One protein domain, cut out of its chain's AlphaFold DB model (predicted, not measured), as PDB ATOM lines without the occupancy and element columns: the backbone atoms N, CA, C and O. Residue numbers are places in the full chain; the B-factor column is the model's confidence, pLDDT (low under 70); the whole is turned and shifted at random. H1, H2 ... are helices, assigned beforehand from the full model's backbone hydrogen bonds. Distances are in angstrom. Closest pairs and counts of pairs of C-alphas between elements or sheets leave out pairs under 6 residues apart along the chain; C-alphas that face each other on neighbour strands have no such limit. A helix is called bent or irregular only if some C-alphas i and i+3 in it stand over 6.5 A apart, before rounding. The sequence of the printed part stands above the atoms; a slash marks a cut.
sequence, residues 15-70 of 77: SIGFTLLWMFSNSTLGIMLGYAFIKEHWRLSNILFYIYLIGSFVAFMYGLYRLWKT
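What this domain is: This is residues 15 to 70 of the 77 residues of an uncharacterized protein of Chitinophagaceae bacterium (UniProt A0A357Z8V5). A long helical hairpin: H2, the longest helix, lies side by side with the shorter H1, and a long loop, residues 33 to 43, turns the chain back beyond one end of the pair. The printed part has 56 residues with two named helices, H1 then H2, and no named strand; the class is all helix. The whole is a loose rod, with a radius of gyration of the C-alphas of 13.2 A and spans of 47 by 17 by 9 A.

Where its parts are: H2, residues 44 to 69, measures 37.1 A from C-alpha 44 at (5.289, -37.429, -8.193) to C-alpha 69 at (-7.444, -27.334, 25.149). H1, residues 15 to 32, measures 24.2 A and begins at C-alpha 15, (-0.345, -19.886, 18.202). H1 is neither bent nor irregular, but only just: C-alphas 29 and 32 are 6.1 A apart.

How they stand to each other: H2 and H1 touch, and their closest C-alphas, those of Leu 64 and Ser 15, are 6.5 A apart. They form a helical hairpin, at a shallow tilt of 3 degrees, opposite ways. In H1 and H2 every O i to N i+4 pair is within hydrogen-bond range.

The domain as a whole: The two C-alphas farthest apart, those of Glu 40 and Thr 70, are 47.0 A apart. The link from H1 to H2, 11 residues, is long. The printed part has no cut, its mean pLDDT is 92.8, and no printed residue is under 70.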
ATOM      1  N   SER A  15       0.588 -19.675  19.319       95.94
ATOM      2  CA  SER A  15      -0.345 -19.886  18.202       95.94
ATOM      3  C   SER A  15       0.115 -19.153  16.942       95.94
ATOM      4  O   SER A  15       0.144 -19.737  15.858       95.94
ATOM      5  N   ILE A  16       0.524 -17.889  17.086       97.25
ATOM      6  CA  ILE A  16       1.045 -17.069  15.988       97.25
ATOM      7  C   ILE A  16       2.339 -17.681  15.450       97.25
ATOM      8  O   ILE A  16       2.438 -17.938  14.254       97.25
ATOM      9  N   GLY A  17       3.305 -17.979  16.322       97.25
ATOM     10  CA  GLY A  17       4.584 -18.571  15.927       97.25
ATOM     11  C   GLY A  17       4.414 -19.916  15.223       97.25
ATOM     12  O   GLY A  17       5.031 -20.155  14.188       97.25
ATOM     13  N   PHE A  18       3.522 -20.770  15.726       96.00
ATOM     14  CA  PHE A  18       3.225 -22.064  15.117       96.00
ATOM     15  C   PHE A  18       2.555 -21.916  13.745       96.00
ATOM     16  O   PHE A  18       2.912 -22.621  12.802       96.00
ATOM     17  N   THR A  19       1.645 -20.948  13.604       96.81
ATOM     18  CA  THR A  19       1.011 -20.612  12.319       96.81
ATOM     19  C   THR A  19       2.035 -20.104  11.312       96.81
ATOM     20  O   THR A  19       2.084 -20.591  10.184       96.81
ATOM     21  N   LEU A  20       2.899 -19.173  11.722       97.69
ATOM     22  CA  LEU A  20       3.955 -18.637  10.868       97.69
ATOM     23  C   LEU A  20       4.932 -19.731  10.437       97.69
ATOM     24  O   LEU A  20       5.270 -19.804   9.261       97.69
ATOM     25  N   LEU A  21       5.338 -20.619  11.346       96.44
ATOM     26  CA  LEU A  21       6.214 -21.746  11.027       96.44
ATOM     27  C   LEU A  21       5.581 -22.684   9.991       96.44
ATOM     28  O   LEU A  21       6.248 -23.108   9.040       96.44
ATOM     29  N   TRP A  22       4.290 -22.987  10.147       97.38
ATOM     30  CA  TRP A  22       3.549 -23.794   9.182       97.38
ATOM     31  C   TRP A  22       3.461 -23.093   7.820       97.38
ATOM     32  O   TRP A  22       3.729 -23.717   6.791       97.38
ATOM     33  N   MET A  23       3.173 -21.788   7.796       96.81
ATOM     34  CA  MET A  23       3.142 -20.996   6.562       96.81
ATOM     35  C   MET A  23       4.504 -20.959   5.864       96.81
ATOM     36  O   MET A  23       4.562 -21.201   4.662       96.81
ATOM     37  N   PHE A  24       5.590 -20.704   6.598       97.31
ATOM     38  CA  PHE A  24       6.951 -20.688   6.056       97.31
ATOM     39  C   PHE A  24       7.337 -22.034   5.448       97.31
ATOM     40  O   PHE A  24       7.814 -22.093   4.321       97.31
ATOM     41  N   SER A  25       7.068 -23.131   6.154       95.56
ATOM     42  CA  SER A  25       7.383 -24.471   5.657       95.56
ATOM     43  C   SER A  25       6.649 -24.764   4.344       95.56
ATOM     44  O   SER A  25       7.243 -25.255   3.384       95.56
ATOM     45  N   ASN A  26       5.360 -24.419   4.268       96.19
ATOM     46  CA  ASN A  26       4.555 -24.658   3.071       96.19
ATOM     47  C   ASN A  26       4.880 -23.698   1.924       96.19
ATOM     48  O   ASN A  26       4.861 -24.123   0.771       96.19
ATOM     49  N   SER A  27       5.218 -22.439   2.201       95.25
ATOM     50  CA  SER A  27       5.628 -21.495   1.158       95.25
ATOM     51  C   SER A  27       7.002 -21.856   0.593       95.25
ATOM     52  O   SER A  27       7.184 -21.834  -0.624       95.25
ATOM     53  N   THR A  28       7.948 -22.297   1.426       94.75
ATOM     54  CA  THR A  28       9.245 -22.790   0.954       94.75
ATOM     55  C   THR A  28       9.079 -24.047   0.098       94.75
ATOM     56  O   THR A  28       9.541 -24.084  -1.040       94.75
ATOM     57  N   LEU A  29       8.378 -25.069   0.590       93.12
ATOM     58  CA  LEU A  29       8.221 -26.323  -0.158       93.12
ATOM     59  C   LEU A  29       7.334 -26.160  -1.402       93.12
ATOM     60  O   LEU A  29       7.647 -26.676  -2.472       93.12
ATOM     61  N   GLY A  30       6.229 -25.431  -1.278       91.50
ATOM     62  CA  GLY A  30       5.248 -25.275  -2.345       91.50
ATOM     63  C   GLY A  30       5.669 -24.263  -3.401       91.50
ATOM     64  O   GLY A  30       5.621 -24.563  -4.592       91.50
ATOM     65  N   ILE A  31       6.093 -23.072  -2.970       91.00
ATOM     66  CA  ILE A  31       6.354 -21.936  -3.858       91.00
ATOM     67  C   ILE A  31       7.834 -21.881  -4.236       91.00
ATOM     68  O   ILE A  31       8.150 -21.928  -5.421       91.00
ATOM     69  N   MET A  32       8.745 -21.828  -3.256       90.25
ATOM     70  CA  MET A  32      10.180 -21.642  -3.525       90.25
ATOM     71  C   MET A  32      10.801 -22.843  -4.251       90.25
ATOM     72  O   MET A  32      11.514 -22.658  -5.233       90.25
ATOM     73  N   LEU A  33      10.506 -24.071  -3.812       89.56
ATOM     74  CA  LEU A  33      10.930 -25.294  -4.514       89.56
ATOM     75  C   LEU A  33       9.996 -25.670  -5.673       89.56
ATOM     76  O   LEU A  33      10.306 -26.551  -6.475       89.56
ATOM     77  N   GLY A  34       8.852 -24.994  -5.771       88.62
ATOM     78  CA  GLY A  34       7.903 -25.122  -6.866       88.62
ATOM     79  C   GLY A  34       7.062 -26.401  -6.863       88.62
ATOM     80  O   GLY A  34       6.432 -26.699  -7.877       88.62
ATOM     81  N   TYR A  35       7.014 -27.160  -5.762       89.69
ATOM     82  CA  TYR A  35       6.236 -28.404  -5.701       89.69
ATOM     83  C   TYR A  35       4.716 -28.191  -5.745       89.69
ATOM     84  O   TYR A  35       3.983 -29.122  -6.080       89.69
ATOM     85  N   ALA A  36       4.224 -26.978  -5.480       87.50
ATOM     86  CA  ALA A  36       2.806 -26.654  -5.624       87.50
ATOM     87  C   ALA A  36       2.386 -26.444  -7.091       87.50
ATOM     88  O   ALA A  36       1.216 -26.630  -7.426       87.50
ATOM     89  N   PHE A  37       3.318 -26.080  -7.979       88.25
ATOM     90  CA  PHE A  37       2.994 -25.734  -9.362       88.25
ATOM     91  C   PHE A  37       2.962 -26.972 -10.258       88.25
ATOM     92  O   PHE A  37       3.985 -27.614 -10.516       88.25
ATOM     93  N   ILE A  38       1.777 -27.281 -10.775       86.12
ATOM     94  CA  ILE A  38       1.589 -28.284 -11.823       86.12
ATOM     95  C   ILE A  38       1.804 -27.557 -13.150       86.12
ATOM     96  O   ILE A  38       1.030 -26.670 -13.494       86.12
ATOM     97  N   LYS A  39       2.898 -27.876 -13.849       80.38
ATOM     98  CA  LYS A  39       3.232 -27.246 -15.136       80.38
ATOM     99  C   LYS A  39       2.495 -27.940 -16.284       80.38
ATOM    100  O   LYS A  39       1.367 -27.585 -16.584       80.38
ATOM    101  N   GLU A  40       3.112 -28.946 -16.899       77.31
ATOM    102  CA  GLU A  40       2.528 -29.656 -18.052       77.31
ATOM    103  C   GLU A  40       1.879 -30.985 -17.654       77.31
ATOM    104  O   GLU A  40       0.825 -31.355 -18.166       77.31
ATOM    105  N   HIS A  41       2.481 -31.694 -16.696       83.19
ATOM    106  CA  HIS A  41       2.014 -32.995 -16.224       83.19
ATOM    107  C   HIS A  41       2.163 -33.106 -14.709       83.19
ATOM    108  O   HIS A  41       3.051 -32.491 -14.108       83.19
ATOM    109  N   TRP A  42       1.317 -33.935 -14.100       83.88
ATOM    110  CA  TRP A  42       1.449 -34.306 -12.697       83.88
ATOM    111  C   TRP A  42       2.768 -35.039 -12.476       83.88
ATOM    112  O   TRP A  42       2.990 -36.119 -13.021       83.88
ATOM    113  N   ARG A  43       3.647 -34.455 -11.658       87.62
ATOM    114  CA  ARG A  43       4.859 -35.129 -11.195       87.62
ATOM    115  C   ARG A  43       4.614 -35.715  -9.816       87.62
ATOM    116  O   ARG A  43       3.846 -35.174  -9.020       87.62
ATOM    117  N   LEU A  44       5.331 -36.791  -9.508       88.94
ATOM    118  CA  LEU A  44       5.289 -37.429  -8.193       88.94
ATOM    119  C   LEU A  44       5.553 -36.424  -7.057       88.94
ATOM    120  O   LEU A  44       4.899 -36.482  -6.021       88.94
ATOM    121  N   SER A  45       6.442 -35.448  -7.280       87.56
ATOM    122  CA  SER A  45       6.731 -34.370  -6.327       87.56
ATOM    123  C   SER A  45       5.507 -33.518  -5.985       87.56
ATOM    124  O   SER A  45       5.331 -33.159  -4.826       87.56
ATOM    125  N   ASN A  46       4.642 -33.220  -6.962       91.88
ATOM    126  CA  ASN A  46       3.417 -32.462  -6.716       91.88
ATOM    127  C   ASN A  46       2.458 -33.274  -5.839       91.88
ATOM    128  O   ASN A  46       1.942 -32.762  -4.850       91.88
ATOM    129  N   ILE A  47       2.261 -34.555  -6.162       92.06
ATOM    130  CA  ILE A  47       1.366 -35.450  -5.411       92.06
ATOM    131  C   ILE A  47       1.838 -35.581  -3.959       92.06
ATOM    132  O   ILE A  47       1.051 -35.389  -3.033       92.06
ATOM    133  N   LEU A  48       3.133 -35.844  -3.757       93.56
ATOM    134  CA  LEU A  48       3.730 -35.929  -2.425       93.56
ATOM    135  C   LEU A  48       3.590 -34.613  -1.654       93.56
ATOM    136  O   LEU A  48       3.270 -34.643  -0.467       93.56
ATOM    137  N   PHE A  49       3.766 -33.465  -2.317       94.12
ATOM    138  CA  PHE A  49       3.562 -32.162  -1.691       94.12
ATOM    139  C   PHE A  49       2.115 -31.954  -1.240       94.12
ATOM    140  O   PHE A  49       1.907 -31.506  -0.120       94.12
ATOM    141  N   TYR A  50       1.113 -32.312  -2.045       93.62
ATOM    142  CA  TYR A  50      -0.290 -32.169  -1.639       93.62
ATOM    143  C   TYR A  50      -0.677 -33.120  -0.497       93.62
ATOM    144  O   TYR A  50      -1.402 -32.712   0.411       93.62
ATOM    145  N   ILE A  51      -0.151 -34.351  -0.478       96.06
ATOM    146  CA  ILE A  51      -0.318 -35.270   0.662       96.06
ATOM    147  C   ILE A  51       0.316 -34.668   1.923       96.06
ATOM    148  O   ILE A  51      -0.317 -34.636   2.979       96.06
ATOM    149  N   TYR A  52       1.539 -34.143   1.809       95.19
ATOM    150  CA  TYR A  52       2.216 -33.439   2.897       95.19
ATOM    151  C   TYR A  52       1.444 -32.193   3.351       95.19
ATOM    152  O   TYR A  52       1.313 -31.961   4.549       95.19
ATOM    153  N   LEU A  53       0.898 -31.399   2.430       95.94
ATOM    154  CA  LEU A  53       0.145 -30.185   2.737       95.94
ATOM    155  C   LEU A  53      -1.100 -30.521   3.563       95.94
ATOM    156  O   LEU A  53      -1.316 -29.923   4.613       95.94
ATOM    157  N   ILE A  54      -1.875 -31.524   3.139       97.31
ATOM    158  CA  ILE A  54      -3.063 -31.981   3.873       97.31
ATOM    159  C   ILE A  54      -2.660 -32.569   5.228       97.31
ATOM    160  O   ILE A  54      -3.211 -32.181   6.258       97.31
ATOM    161  N   GLY A  55      -1.675 -33.471   5.255       97.62
ATOM    162  CA  GLY A  55      -1.213 -34.101   6.493       97.62
ATOM    163  C   GLY A  55      -0.671 -33.084   7.502       97.62
ATOM    164  O   GLY A  55      -1.033 -33.111   8.678       97.62
ATOM    165  N   SER A  56       0.142 -32.136   7.036       96.12
ATOM    166  CA  SER A  56       0.690 -31.063   7.869       96.12
ATOM    167  C   SER A  56      -0.389 -30.085   8.326       96.12
ATOM    168  O   SER A  56      -0.303 -29.602   9.450       96.12
ATOM    169  N   PHE A  57      -1.418 -29.816   7.518       97.06
ATOM    170  CA  PHE A  57      -2.553 -28.985   7.921       97.06
ATOM    171  C   PHE A  57      -3.363 -29.640   9.045       97.06
ATOM    172  O   PHE A  57      -3.674 -28.987  10.040       97.06
ATOM    173  N   VAL A  58      -3.642 -30.944   8.945       97.62
ATOM    174  CA  VAL A  58      -4.310 -31.697  10.019       97.62
ATOM    175  C   VAL A  58      -3.464 -31.686  11.294       97.62
ATOM    176  O   VAL A  58      -3.985 -31.408  12.375       97.62
ATOM    177  N   ALA A  59      -2.151 -31.918  11.183       96.00
ATOM    178  CA  ALA A  59      -1.236 -31.846  12.321       96.00
ATOM    179  C   ALA A  59      -1.178 -30.437  12.939       96.00
ATOM    180  O   ALA A  59      -1.173 -30.297  14.162       96.00
ATOM    181  N   PHE A  60      -1.188 -29.394  12.107       96.56
ATOM    182  CA  PHE A  60      -1.224 -27.995  12.528       96.56
ATOM    183  C   PHE A  60      -2.510 -27.667  13.298       96.56
ATOM    184  O   PHE A  60      -2.444 -27.167  14.423       96.56
ATOM    185  N   MET A  61      -3.673 -28.032  12.751       97.00
ATOM    186  CA  MET A  61      -4.971 -27.881  13.419       97.00
ATOM    187  C   MET A  61      -5.019 -28.640  14.746       97.00
ATOM    188  O   MET A  61      -5.456 -28.094  15.759       97.00
ATOM    189  N   TYR A  62      -4.514 -29.875  14.775       96.38
ATOM    190  CA  TYR A  62      -4.427 -30.667  15.999       96.38
ATOM    191  C   TYR A  62      -3.504 -30.023  17.047       96.38
ATOM    192  O   TYR A  62      -3.836 -29.996  18.234       96.38
ATOM    193  N   GLY A  63      -2.368 -29.463  16.623       94.31
ATOM    194  CA  GLY A  63      -1.438 -28.739  17.490       94.31
ATOM    195  C   GLY A  63      -2.076 -27.503  18.124       94.31
ATOM    196  O   GLY A  63      -1.995 -27.333  19.342       94.31
ATOM    197  N   LEU A  64      -2.786 -26.695  17.330       95.12
ATOM    198  CA  LEU A  64      -3.551 -25.556  17.842       95.12
ATOM    199  C   LEU A  64      -4.663 -26.007  18.790       95.12
ATOM    200  O   LEU A  64      -4.773 -25.478  19.895       95.12
ATOM    201  N   TYR A  65      -5.440 -27.025  18.420       95.19
ATOM    202  CA  TYR A  65      -6.472 -27.583  19.293       95.19
ATOM    203  C   TYR A  65      -5.890 -28.005  20.647       95.19
ATOM    204  O   TYR A  65      -6.416 -27.630  21.695       95.19
ATOM    205  N   ARG A  66      -4.765 -28.728  20.651       93.88
ATOM    206  CA  ARG A  66      -4.093 -29.162  21.882       93.88
ATOM    207  C   ARG A  66      -3.575 -27.981  22.703       93.88
ATOM    208  O   ARG A  66      -3.712 -28.001  23.924       93.88
ATOM    209  N   LEU A  67      -3.015 -26.961  22.052       92.75
ATOM    210  CA  LEU A  67      -2.540 -25.744  22.710       92.75
ATOM    211  C   LEU A  67      -3.688 -25.011  23.414       92.75
ATOM    212  O   LEU A  67      -3.533 -24.542  24.541       92.75
ATOM    213  N   TRP A  68      -4.855 -24.938  22.779       93.06
ATOM    214  CA  TRP A  68      -6.023 -24.246  23.320       93.06
ATOM    215  C   TRP A  68      -6.816 -25.078  24.327       93.06
ATOM    216  O   TRP A  68      -7.354 -24.504  25.269       93.06
ATOM    217  N   LYS A  69      -6.779 -26.410  24.222       91.19
ATOM    218  CA  LYS A  69      -7.444 -27.334  25.149       91.19
ATOM    219  C   LYS A  69      -6.987 -27.187  26.603       91.19
ATOM    220  O   LYS A  69      -7.781 -27.448  27.497       91.19
ATOM    221  N   THR A  70      -5.740 -26.793  26.862       83.88
ATOM    222  CA  THR A  70      -5.236 -26.598  28.235       83.88
ATOM    223  C   THR A  70      -5.789 -25.294  28.819       83.88
ATOM    224  O   THR A  70      -5.327 -24.237  28.403       83.88
TER     225      THR A  70